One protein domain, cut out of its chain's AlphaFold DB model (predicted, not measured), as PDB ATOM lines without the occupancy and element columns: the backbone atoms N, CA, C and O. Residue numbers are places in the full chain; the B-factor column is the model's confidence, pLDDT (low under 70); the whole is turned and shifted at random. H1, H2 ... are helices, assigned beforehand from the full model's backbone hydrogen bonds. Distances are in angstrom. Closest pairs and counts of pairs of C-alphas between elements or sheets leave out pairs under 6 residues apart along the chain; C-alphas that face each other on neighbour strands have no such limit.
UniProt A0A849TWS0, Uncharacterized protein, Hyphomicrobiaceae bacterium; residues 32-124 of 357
ATOM      1  N   ARG A  32     191.833 187.470 218.093       92.62
ATOM      2  CA  ARG A  32     192.069 188.483 219.132       92.62
ATOM      3  C   ARG A  32     192.537 187.785 220.404       92.62
ATOM      4  O   ARG A  32     191.956 186.791 220.817       92.62
ATOM      5  N   GLY A  33     193.552 188.354 221.043       91.94
ATOM      6  CA  GLY A  33     194.096 187.834 222.294       91.94
ATOM      7  C   GLY A  33     195.275 186.885 222.117       91.94
ATOM      8  O   GLY A  33     195.915 186.563 223.114       91.94
ATOM      9  N   THR A  34     195.641 186.500 220.891       92.38
ATOM     10  CA  THR A  34     196.932 185.841 220.656       92.38
ATOM     11  C   THR A  34     198.071 186.705 221.188       92.38
ATOM     12  O   THR A  34     198.133 187.910 220.933       92.38
ATOM     13  N   ARG A  35     198.964 186.083 221.960       90.50
ATOM     14  CA  ARG A  35     200.183 186.713 222.464       90.50
ATOM     15  C   ARG A  35     201.352 186.300 221.587       90.50
ATOM     16  O   ARG A  35     201.472 185.134 221.228       90.50
ATOM     17  N   PHE A  36     202.198 187.269 221.280       87.81
ATOM     18  CA  PHE A  36     203.456 187.067 220.581       87.81
ATOM     19  C   PHE A  36     204.582 187.503 221.504       87.81
ATOM     20  O   PHE A  36     204.427 188.485 222.235       87.81
ATOM     21  N   THR A  37     205.707 186.809 221.418       86.00
ATOM     22  CA  THR A  37     206.952 187.226 222.054       86.00
ATOM     23  C   THR A  37     207.988 187.392 220.957       86.00
ATOM     24  O   THR A  37     208.109 186.531 220.085       86.00
ATOM     25  N   PHE A  38     208.689 188.517 220.964       86.25
ATOM     26  CA  PHE A  38     209.751 188.817 220.016       86.25
ATOM     27  C   PHE A  38     210.860 189.581 220.731       86.25
ATOM     28  O   PHE A  38     210.618 190.224 221.754       86.25
ATOM     29  N   GLU A  39     212.062 189.505 220.176       86.06
ATOM     30  CA  GLU A  39     213.229 190.244 220.639       86.06
ATOM     31  C   GLU A  39     213.550 191.361 219.643       86.06
ATOM     32  O   GLU A  39     213.381 191.199 218.431       86.06
ATOM     33  N   VAL A  40     214.008 192.496 220.164       87.44
ATOM     34  CA  VAL A  40     214.615 193.574 219.382       87.44
ATOM     35  C   VAL A  40     215.969 193.863 220.011       87.44
ATOM     36  O   VAL A  40     216.067 193.932 221.235       87.44
ATOM     37  N   SER A  41     216.999 194.036 219.190       89.06
ATOM     38  CA  SER A  41     218.351 194.348 219.641       89.06
ATOM     39  C   SER A  41     218.918 195.537 218.871       89.06
ATOM     40  O   SER A  41     218.614 195.741 217.694       89.06
ATOM     41  N   LEU A  42     219.734 196.335 219.560       90.75
ATOM     42  CA  LEU A  42     220.462 197.467 219.002       90.75
ATOM     43  C   LEU A  42     221.921 197.370 219.448       90.75
ATOM     44  O   LEU A  42     222.200 197.367 220.645       90.75
ATOM     45  N   ALA A  43     222.839 197.310 218.486       91.44
ATOM     46  CA  ALA A  43     224.258 197.527 218.739       91.44
ATOM     47  C   ALA A  43     224.536 199.035 218.700       91.44
ATOM     48  O   ALA A  43     224.072 199.721 217.788       91.44
ATOM     49  N   SER A  44     225.242 199.554 219.702       90.31
ATOM     50  CA  SER A  44     225.467 200.988 219.882       90.31
ATOM     51  C   SER A  44     226.800 201.228 220.581       90.31
ATOM     52  O   SER A  44     227.086 200.572 221.579       90.31
ATOM     53  N   ASP A  45     227.555 202.215 220.100       89.44
ATOM     54  CA  ASP A  45     228.816 202.657 220.718       89.44
ATOM     55  C   ASP A  45     228.577 203.622 221.896       89.44
ATOM     56  O   ASP A  45     229.499 203.997 222.618       89.44
ATOM     57  N   VAL A  46     227.325 204.052 222.094       86.94
ATOM     58  CA  VAL A  46     226.898 204.860 223.242       86.94
ATOM     59  C   VAL A  46     226.078 204.025 224.218       86.94
ATOM     60  O   VAL A  46     225.210 203.251 223.807       86.94
ATOM     61  N   SER A  47     226.317 204.229 225.516       79.06
ATOM     62  CA  SER A  47     225.666 203.488 226.607       79.06
ATOM     63  C   SER A  47     224.173 203.794 226.758       79.06
ATOM     64  O   SER A  47     223.404 202.928 227.166       79.06
ATOM     65  N   VAL A  48     223.746 205.011 226.405       82.94
ATOM     66  CA  VAL A  48     222.336 205.421 226.378       82.94
ATOM     67  C   VAL A  48     222.023 205.964 224.993       82.94
ATOM     68  O   VAL A  48     222.346 207.107 224.671       82.94
ATOM     69  N   ASN A  49     221.400 205.130 224.166       87.50
ATOM     70  CA  ASN A  49     220.999 205.523 222.825       87.50
ATOM     71  C   ASN A  49     219.593 206.175 222.851       87.50
ATOM     72  O   ASN A  49     218.635 205.535 223.307       87.50
ATOM     73  N   PRO A  50     219.439 207.433 222.392       87.38
ATOM     74  CA  PRO A  50     218.139 208.102 222.370       87.38
ATOM     75  C   PRO A  50     217.135 207.397 221.446       87.38
ATOM     76  O   PRO A  50     215.981 207.233 221.840       87.38
ATOM     77  N   ASP A  51     217.573 206.864 220.300       88.75
ATOM     78  CA  ASP A  51     216.704 206.151 219.353       88.75
ATOM     79  C   ASP A  51     216.127 204.870 219.974       88.75
ATOM     80  O   ASP A  51     214.981 204.498 219.715       88.75
ATOM     81  N   TRP A  52     216.896 204.204 220.846       89.81
ATOM     82  CA  TRP A  52     216.407 203.059 221.619       89.81
ATOM     83  C   TRP A  52     215.296 203.456 222.588       89.81
ATOM     84  O   TRP A  52     214.270 202.780 222.687       89.81
ATOM     85  N   SER A  53     215.485 204.577 223.283       86.56
ATOM     86  CA  SER A  53     214.496 205.105 224.223       86.56
ATOM     87  C   SER A  53     213.198 205.482 223.500       86.56
ATOM     88  O   SER A  53     212.105 205.139 223.963       86.56
ATOM     89  N   ASP A  54     213.311 206.105 222.327       86.75
ATOM     90  CA  ASP A  54     212.171 206.458 221.480       86.75
ATOM     91  C   ASP A  54     211.453 205.217 220.938       86.75
ATOM     92  O   ASP A  54     210.221 205.132 220.993       86.75
ATOM     93  N   LEU A  55     212.199 204.209 220.483       88.38
ATOM     94  CA  LEU A  55     211.631 202.944 220.024       88.38
ATOM     95  C   LEU A  55     210.850 202.235 221.138       88.38
ATOM     96  O   LEU A  55     209.709 201.815 220.918       88.38
ATOM     97  N   LEU A  56     211.426 202.128 222.341       87.94
ATOM     98  CA  LEU A  56     210.752 201.535 223.499       87.94
ATOM     99  C   LEU A  56     209.483 202.305 223.867       87.94
ATOM    100  O   LEU A  56     208.464 201.687 224.177       87.94
ATOM    101  N   SER A  57     209.514 203.634 223.780       84.31
ATOM    102  CA  SER A  57     208.346 204.489 223.995       84.31
ATOM    103  C   SER A  57     207.233 204.217 222.970       84.31
ATOM    104  O   SER A  57     206.066 204.046 223.341       84.31
ATOM    105  N   VAL A  58     207.567 204.082 221.681       83.56
ATOM    106  CA  VAL A  58     206.604 203.710 220.625       83.56
ATOM    107  C   VAL A  58     206.017 202.319 220.877       83.56
ATOM    108  O   VAL A  58     204.800 202.141 220.804       83.56
ATOM    109  N   ILE A  59     206.857 201.340 221.219       85.38
ATOM    110  CA  ILE A  59     206.427 199.971 221.529       85.38
ATOM    111  C   ILE A  59     205.488 199.971 222.743       85.38
ATOM    112  O   ILE A  59     204.397 199.400 222.674       85.38
ATOM    113  N   ALA A  60     205.847 200.666 223.824       84.06
ATOM    114  CA  ALA A  60     205.073 200.723 225.065       84.06
ATOM    115  C   ALA A  60     203.677 201.354 224.901       84.06
ATOM    116  O   ALA A  60     202.758 201.012 225.652       84.06
ATOM    117  N   ASN A  61     203.486 202.232 223.912       79.31
ATOM    118  CA  ASN A  61     202.177 202.795 223.561       79.31
ATOM    119  C   ASN A  61     201.254 201.815 222.812       79.31
ATOM    120  O   ASN A  61     200.058 202.075 222.656       79.31
ATOM    121  N   GLY A  62     201.788 200.674 222.371       84.69
ATOM    122  CA  GLY A  62     201.118 199.771 221.450       84.69
ATOM    123  C   GLY A  62     201.223 200.262 220.009       84.69
ATOM    124  O   GLY A  62     201.247 201.454 219.711       84.69
ATOM    125  N   PHE A  63     201.278 199.312 219.086       86.00
ATOM    126  CA  PHE A  63     201.500 199.575 217.669       86.00
ATOM    127  C   PHE A  63     200.619 198.658 216.823       86.00
ATOM    128  O   PHE A  63     199.741 197.954 217.333       86.00
ATOM    129  N   ARG A  64     200.787 198.719 215.501       88.88
ATOM    130  CA  ARG A  64     200.036 197.883 214.564       88.88
ATOM    131  C   ARG A  64     200.990 197.106 213.675       88.88
ATOM    132  O   ARG A  64     201.905 197.701 213.114       88.88
ATOM    133  N   ILE A  65     200.737 195.815 213.503       90.25
ATOM    134  CA  ILE A  65     201.536 194.919 212.657       90.25
ATOM    135  C   ILE A  65     200.663 194.099 211.714       90.25
ATOM    136  O   ILE A  65     199.496 193.832 211.991       90.25
ATOM    137  N   GLY A  66     201.243 193.687 210.588       89.38
ATOM    138  CA  GLY A  66     200.568 192.878 209.576       89.38
ATOM    139  C   GLY A  66     199.775 193.691 208.549       89.38
ATOM    140  O   GLY A  66     200.028 194.871 208.309       89.38
ATOM    141  N   GLY A  67     198.830 193.030 207.880       86.25
ATOM    142  CA  GLY A  67     198.010 193.629 206.825       86.25
ATOM    143  C   GLY A  67     196.759 194.335 207.352       86.25
ATOM    144  O   GLY A  67     196.226 193.988 208.397       86.25
ATOM    145  N   ALA A  68     196.243 195.296 206.578       87.00
ATOM    146  CA  ALA A  68     194.986 196.003 206.867       87.00
ATOM    147  C   ALA A  68     194.951 196.737 208.230       87.00
ATOM    148  O   ALA A  68     193.884 196.928 208.811       87.00
ATOM    149  N   THR A  69     196.105 197.240 208.683       89.69
ATOM    150  CA  THR A  69     196.278 197.966 209.958       89.69
ATOM    151  C   THR A  69     195.387 199.199 210.112       89.69
ATOM    152  O   THR A  69     195.022 199.583 211.218       89.69
ATOM    153  N   ARG A  70     194.990 199.816 208.993       89.31
ATOM    154  CA  ARG A  70     194.080 200.973 208.940       89.31
ATOM    155  C   ARG A  70     192.595 200.592 208.856       89.31
ATOM    156  O   ARG A  70     191.776 201.459 208.552       89.31
ATOM    157  N   ARG A  71     192.250 199.307 208.979       87.94
ATOM    158  CA  ARG A  71     190.906 198.749 208.730       87.94
ATOM    159  C   ARG A  71     190.503 197.709 209.787       87.94
ATOM    160  O   ARG A  71     189.864 196.718 209.447       87.94
ATOM    161  N   GLY A  72     190.915 197.919 211.034       87.50
ATOM    162  CA  GLY A  72     190.512 197.103 212.181       87.50
ATOM    163  C   GLY A  72     191.534 196.075 212.658       87.50
ATOM    164  O   GLY A  72     191.550 195.742 213.838       87.50
ATOM    165  N   LEU A  73     192.437 195.621 211.783       90.25
ATOM    166  CA  LEU A  73     193.381 194.549 212.108       90.25
ATOM    167  C   LEU A  73     194.716 195.056 212.670       90.25
ATOM    168  O   LEU A  73     195.092 196.220 212.534       90.25
ATOM    169  N   GLY A  74     195.462 194.132 213.276       90.12
ATOM    170  CA  GLY A  74     196.884 194.298 213.570       90.12
ATOM    171  C   GLY A  74     197.219 195.105 214.819       90.12
ATOM    172  O   GLY A  74     198.396 195.198 215.148       90.12
ATOM    173  N   ARG A  75     196.232 195.682 215.517       91.25
ATOM    174  CA  ARG A  75     196.451 196.390 216.785       91.25
ATOM    175  C   ARG A  75     196.995 195.424 217.835       91.25
ATOM    176  O   ARG A  75     196.362 194.414 218.140       91.25
ATOM    177  N   VAL A  76     198.143 195.765 218.411       91.06
ATOM    178  CA  VAL A  76     198.750 195.037 219.524       91.06
ATOM    179  C   VAL A  76     198.902 195.949 220.733       91.06
ATOM    180  O   VAL A  76     199.107 197.156 220.608       91.06
ATOM    181  N   CYS A  77     198.798 195.357 221.919       88.94
ATOM    182  CA  CYS A  77     199.152 196.014 223.169       88.94
ATOM    183  C   CYS A  77     200.306 195.249 223.808       88.94
ATOM    184  O   CYS A  77     200.328 194.017 223.797       88.94
ATOM    185  N   VAL A  78     201.258 195.985 224.363       88.25
ATOM    186  CA  VAL A  78     202.405 195.392 225.041       88.25
ATOM    187  C   VAL A  78     201.997 194.990 226.452       88.25
ATOM    188  O   VAL A  78     201.355 195.761 227.167       88.25
ATOM    189  N   LYS A  79     202.311 193.746 226.823       86.94
ATOM    190  CA  LYS A  79     202.019 193.194 228.154       86.94
ATOM    191  C   LYS A  79     203.209 193.294 229.087       86.94
ATOM    192  O   LYS A  79     203.026 193.668 230.237       86.94
ATOM    193  N   THR A  80     204.379 192.957 228.568       85.00
ATOM    194  CA  THR A  80     205.640 192.922 229.294       85.00
ATOM    195  C   THR A  80     206.743 193.383 228.353       85.00
ATOM    196  O   THR A  80     206.761 192.984 227.186       85.00
ATOM    197  N   VAL A  81     207.653 194.200 228.862       86.31
ATOM    198  CA  VAL A  81     208.906 194.572 228.221       86.31
ATOM    199  C   VAL A  81     210.013 194.231 229.189       86.31
ATOM    200  O   VAL A  81     210.027 194.694 230.326       86.31
ATOM    201  N   SER A  82     210.942 193.441 228.690       84.62
ATOM    202  CA  SER A  82     212.162 193.064 229.373       84.62
ATOM    203  C   SER A  82     213.323 193.669 228.602       84.62
ATOM    204  O   SER A  82     213.289 193.691 227.372       84.62
ATOM    205  N   SER A  83     214.327 194.184 229.304       82.88
ATOM    206  CA  SER A  83     215.503 194.780 228.672       82.88
ATOM    207  C   SER A  83     216.763 194.366 229.404       82.88
ATOM    208  O   SER A  83     216.797 194.348 230.635       82.88
ATOM    209  N   GLN A  84     217.805 194.096 228.628       84.56
ATOM    210  CA  GLN A  84     219.146 193.813 229.109       84.56
ATOM    211  C   GLN A  84     220.158 194.537 228.217       84.56
ATOM    212  O   GLN A  84     219.916 194.746 227.030       84.56
ATOM    213  N   THR A  85     221.269 194.967 228.803       87.44
ATOM    214  CA  THR A  85     222.349 195.677 228.110       87.44
ATOM    215  C   THR A  85     223.660 194.987 228.436       87.44
ATOM    216  O   THR A  85     223.857 194.564 229.574       87.44
ATOM    217  N   PHE A  86     224.523 194.858 227.431       89.44
ATOM    218  CA  PHE A  86     225.834 194.236 227.555       89.44
ATOM    219  C   PHE A  86     226.892 195.194 227.004       89.44
ATOM    220  O   PHE A  86     226.844 195.568 225.835       89.44
ATOM    221  N   GLU A  87     227.839 195.591 227.844       91.25
ATOM    222  CA  GLU A  87     229.052 196.310 227.466       91.25
ATOM    223  C   GLU A  87     230.104 195.292 227.019       91.25
ATOM    224  O   GLU A  87     230.781 194.675 227.839       91.25
ATOM    225  N   LEU A  88     230.224 195.095 225.707       91.25
ATOM    226  CA  LEU A  88     231.035 194.013 225.135       91.25
ATOM    227  C   LEU A  88     232.553 194.186 225.337       91.25
ATOM    228  O   LEU A  88     233.291 193.225 225.141       91.25
ATOM    229  N   ASP A  89     233.007 195.364 225.770       90.81
ATOM    230  CA  ASP A  89     234.410 195.631 226.116       90.81
ATOM    231  C   ASP A  89     234.813 195.052 227.483       90.81
ATOM    232  O   ASP A  89     236.001 194.965 227.806       90.81
ATOM    233  N   LYS A  90     233.836 194.669 228.316       92.81
ATOM    234  CA  LYS A  90     234.071 194.052 229.623       92.81
ATOM    235  C   LYS A  90     233.948 192.536 229.499       92.81
ATOM    236  O   LYS A  90     232.913 192.029 229.074       92.81
ATOM    237  N   ASP A  91     234.996 191.814 229.895       93.19
ATOM    238  CA  ASP A  91     235.095 190.360 229.701       93.19
ATOM    239  C   ASP A  91     233.933 189.596 230.363       93.19
ATOM    240  O   ASP A  91     233.334 188.711 229.755       93.19
ATOM    241  N   ASP A  92     233.516 190.002 231.565       93.38
ATOM    242  CA  ASP A  92     232.376 189.414 232.275       93.38
ATOM    243  C   ASP A  92     231.046 189.593 231.518       93.38
ATOM    244  O   ASP A  92     230.260 188.648 231.393       93.38
ATOM    245  N   GLN A  93     230.800 190.781 230.961       91.38
ATOM    246  CA  GLN A  93     229.585 191.070 230.196       91.38
ATOM    247  C   GLN A  93     229.608 190.452 228.796       91.38
ATOM    248  O   GLN A  93     228.560 190.020 228.309       91.38
ATOM    249  N   TYR A  94     230.783 190.343 228.171       92.56
ATOM    250  CA  TYR A  94     230.965 189.603 226.926       92.56
ATOM    251  C   TYR A  94     230.623 188.119 227.113       92.56
ATOM    252  O   TYR A  94     229.810 187.572 226.365       92.56
ATOM    253  N   GLN A  95     231.143 187.479 228.168       91.88
ATOM    254  CA  GLN A  95     230.788 186.093 228.492       91.88
ATOM    255  C   GLN A  95     229.290 185.944 228.806       91.88
ATOM    256  O   GLN A  95     228.663 184.970 228.382       91.88
ATOM    257  N   ALA A  96     228.681 186.906 229.507       88.50
ATOM    258  CA  ALA A  96     227.239 186.903 229.758       88.50
ATOM    259  C   ALA A  96     226.421 187.000 228.457       88.50
ATOM    260  O   ALA A  96     225.423 186.292 228.313       88.50
ATOM    261  N   TYR A  97     226.857 187.818 227.494       88.81
ATOM    262  CA  TYR A  97     226.239 187.919 226.172       88.81
ATOM    263  C   TYR A  97     226.381 186.620 225.366       88.81
ATOM    264  O   TYR A  97     225.405 186.149 224.785       88.81
ATOM    265  N   CYS A  98     227.561 185.991 225.369       89.44
ATOM    266  CA  CYS A  98     227.775 184.703 224.699       89.44
ATOM    267  C   CYS A  98     226.876 183.586 225.253       89.44
ATOM    268  O   CYS A  98     226.462 182.703 224.501       89.44
ATOM    269  N   ASN A  99     226.553 183.639 226.547       87.00
ATOM    270  CA  ASN A  99     225.672 182.681 227.219       87.00
ATOM    271  C   ASN A  99     224.185 183.080 227.194       87.00
ATOM    272  O   ASN A  99     223.340 182.332 227.693       87.00
ATOM    273  N   TYR A 100     223.843 184.244 226.635       82.88
ATOM    274  CA  TYR A 100     222.471 184.734 226.598       82.88
ATOM    275  C   TYR A 100     221.599 183.844 225.699       82.88
ATOM    276  O   TYR A 100     221.830 183.699 224.495       82.88
ATOM    277  N   GLN A 101     220.571 183.237 226.295       76.81
ATOM    278  CA  GLN A 101     219.612 182.411 225.569       76.81
ATOM    279  C   GLN A 101     218.676 183.292 224.741       76.81
ATOM    280  O   GLN A 101     218.067 184.217 225.259       76.81
ATOM    281  N   ARG A 102     218.496 182.946 223.463       73.62
ATOM    282  CA  ARG A 102     217.555 183.627 222.553       73.62
ATOM    283  C   ARG A 102     216.152 183.020 222.568       73.62
ATOM    284  O   ARG A 102     215.358 183.298 221.675       73.62
ATOM    285  N   ASP A 103     215.860 182.145 223.533       78.12
ATOM    286  CA  ASP A 103     214.507 181.631 223.736       78.12
ATOM    287  C   ASP A 103     213.679 182.692 224.477       78.12
ATOM    288  O   ASP A 103     213.932 182.948 225.659       78.12
ATOM    289  N   PRO A 104     212.661 183.290 223.834       68.62
ATOM    290  CA  PRO A 104     211.875 184.341 224.457       68.62
ATOM    291  C   PRO A 104     211.149 183.892 225.734       68.62
ATOM    292  O   PRO A 104     210.847 184.731 226.581       68.62
ATOM    293  N   ALA A 105     210.863 182.591 225.896       67.94
ATOM    294  CA  ALA A 105     210.245 182.063 227.112       67.94
ATOM    295  C   ALA A 105     211.219 182.073 228.302       67.94
ATOM    296  O   ALA A 105     210.857 182.524 229.391       67.94
ATOM    297  N   ALA A 106     212.463 181.641 228.082       70.31
ATOM    298  CA  ALA A 106     213.522 181.687 229.087       70.31
ATOM    299  C   ALA A 106     213.900 183.134 229.444       70.31
ATOM    300  O   ALA A 106     214.003 183.481 230.622       70.31
ATOM    301  N   VAL A 107     214.003 184.007 228.436       68.00
ATOM    302  CA  VAL A 107     214.281 185.440 228.619       68.00
ATOM    303  C   VAL A 107     213.181 186.111 229.438       68.00
ATOM    304  O   VAL A 107     213.484 186.850 230.373       68.00
ATOM    305  N   ALA A 108     211.905 185.841 229.148       65.56
ATOM    306  CA  ALA A 108     210.793 186.416 229.902       65.56
ATOM    307  C   ALA A 108     210.800 186.005 231.386       65.56
ATOM    308  O   ALA A 108     210.432 186.815 232.232       65.56
ATOM    309  N   ALA A 109     211.230 184.780 231.707       68.19
ATOM    310  CA  ALA A 109     211.310 184.291 233.084       68.19
ATOM    311  C   ALA A 109     212.507 184.866 233.865       68.19
ATOM    312  O   ALA A 109     212.410 185.067 235.074       68.19
ATOM    313  N   ALA A 110     213.626 185.124 233.183       65.44
ATOM    314  CA  ALA A 110     214.872 185.587 233.796       65.44
ATOM    315  C   ALA A 110     215.025 187.119 233.833       65.44
ATOM    316  O   ALA A 110     215.893 187.635 234.536       65.44
ATOM    317  N   SER A 111     214.207 187.856 233.081       67.75
ATOM    318  CA  SER A 111     214.380 189.299 232.913       67.75
ATOM    319  C   SER A 111     213.536 190.139 233.866       67.75
ATOM    320  O   SER A 111     212.413 189.792 234.230       67.75
ATOM    321  N   LYS A 112     214.053 191.325 234.199       75.56
ATOM    322  CA  LYS A 112     213.303 192.349 234.927       75.56
ATOM    323  C   LYS A 112     212.263 192.994 234.008       75.56
ATOM    324  O   LYS A 112     212.618 193.569 232.981       75.56
ATOM    325  N   ASP A 113     210.999 192.950 234.418       84.25
ATOM    326  CA  ASP A 113     209.926 193.691 233.754       84.25
ATOM    327  C   ASP A 113     210.120 195.200 233.974       84.25
ATOM    328  O   ASP A 113     210.076 195.697 235.103       84.25
ATOM    329  N   ILE A 114     210.351 195.922 232.879       85.75
ATOM    330  CA  ILE A 114     210.525 197.377 232.848       85.75
ATOM    331  C   ILE A 114     209.308 198.096 232.248       85.75
ATOM    332  O   ILE A 114     209.348 199.304 232.020       85.75
ATOM    333  N   SER A 115     208.200 197.392 231.999       83.75
ATOM    334  CA  SER A 115     207.011 197.962 231.340       83.75
ATOM    335  C   SER A 115     206.446 199.188 232.051       83.75
ATOM    336  O   SER A 115     205.875 200.068 231.408       83.75
ATOM    337  N   SER A 116     206.563 199.231 233.381       82.00
ATOM    338  CA  SER A 116     206.084 200.336 234.215       82.00
ATOM    339  C   SER A 116     207.027 201.539 234.230       82.00
ATOM    340  O   SER A 116     206.584 202.640 234.546       82.00
ATOM    341  N   THR A 117     208.304 201.346 233.890       83.69
ATOM    342  CA  THR A 117     209.334 202.394 233.918       83.69
ATOM    343  C   THR A 117     209.575 203.036 232.557       83.69
ATOM    344  O   THR A 117     210.170 204.107 232.495       83.69
ATOM    345  N   ILE A 118     209.120 202.412 231.464       83.31
ATOM    346  CA  ILE A 118     209.231 202.998 230.125       83.31
ATOM    347  C   ILE A 118     208.316 204.219 230.030       83.31
ATOM    348  O   ILE A 118     207.092 204.122 230.172       83.31
ATOM    349  N   ALA A 119     208.923 205.373 229.753       80.94
ATOM    350  CA  ALA A 119     208.189 206.590 229.460       80.94
ATOM    351  C   ALA A 119     207.344 206.386 228.197       80.94
ATOM    352  O   ALA A 119     207.843 205.977 227.152       80.94
ATOM    353  N   ARG A 120     206.047 206.678 228.299       77.38
ATOM    354  CA  ARG A 120     205.132 206.668 227.158       77.38
ATOM    355  C   ARG A 120     205.049 208.073 226.590       77.38
ATOM    356  O   ARG A 120     204.403 208.943 227.173       77.38
ATOM    357  N   SER A 121     205.701 208.291 225.458       69.25
ATOM    358  CA  SER A 121     205.595 209.549 224.724       69.25
ATOM    359  C   SER A 121     204.224 209.616 224.054       69.25
ATOM    360  O   SER A 121     203.754 208.602 223.538       69.25
ATOM    361  N   PRO A 122     203.552 210.775 224.015       66.88
ATOM    362  CA  PRO A 122     202.358 210.925 223.197       66.88
ATOM    363  C   PRO A 122     202.696 210.548 221.752       66.88
ATOM    364  O   PRO A 122     203.626 211.103 221.173       66.88
ATOM    365  N   THR A 123     201.928 209.648 221.138       65.62
ATOM    366  CA  THR A 123     202.134 209.211 219.740       65.62
ATOM    367  C   THR A 123     201.905 210.333 218.717       65.62
ATOM    368  O   THR A 123     201.975 210.110 217.510       65.62
ATOM    369  N   GLY A 124     201.530 211.527 219.189       68.62
ATOM    370  CA  GLY A 124     201.034 212.653 218.409       68.62
ATOM    371  C   GLY A 124     199.643 212.417 217.814       68.62
ATOM    372  O   GLY A 124     198.959 213.384 217.492       68.62
TER     373      GLY A 124
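AT A GLANCE: This is residues 32 to 124 of the 357 residues of an uncharacterized protein of Hyphomicrobiaceae bacterium (UniProt A0A849TWS0). The printed part has little regular structure: it is an elongated tangle of long loops, with the turn round Arg 71 at one end and H2 at the other. Residues 76 to 90 run lengthwise between these ends, with H1 on one side of this run and H3 on the other. It has 93 residues with three named helices, H1, H2 and H3 in chain order, and no named strand; the class is all helix, with 26 residues in named elements. It is loose, with a radius of gyration of the C-alphas of 15.3 A and spans of 49 by 28 by 24 A.

IN THESE COORDINATES: H1, residues 50 to 60, begins at C-alpha 50 (218.139, 208.102, 222.370) and is 15.2 A long. H2, residues 91 to 98, is 10.5 A long. H3, residues 104 to 110, is 9.9 A long and ends at C-alpha 110 (214.872, 185.587, 233.796).

HOW THE PARTS SIT: H1, H2 and H3 are apart from one another. Residues 63 to 64 pair antiparallel with residues 75 to 76. In H1, H2 and H3 every O i to N i+4 pair is within hydrogen-bond range.

THE WHOLE: The C-alphas farthest apart, of Arg 71 and Asp 91, are 49.6 A apart. The printed part has no cut. The link from H1 to H2 is long, 30 residues; that from H2 to H3 is tight. The model's pLDDT is under 70 at residues 104 to 105, 107 to 111 and 121 to 124.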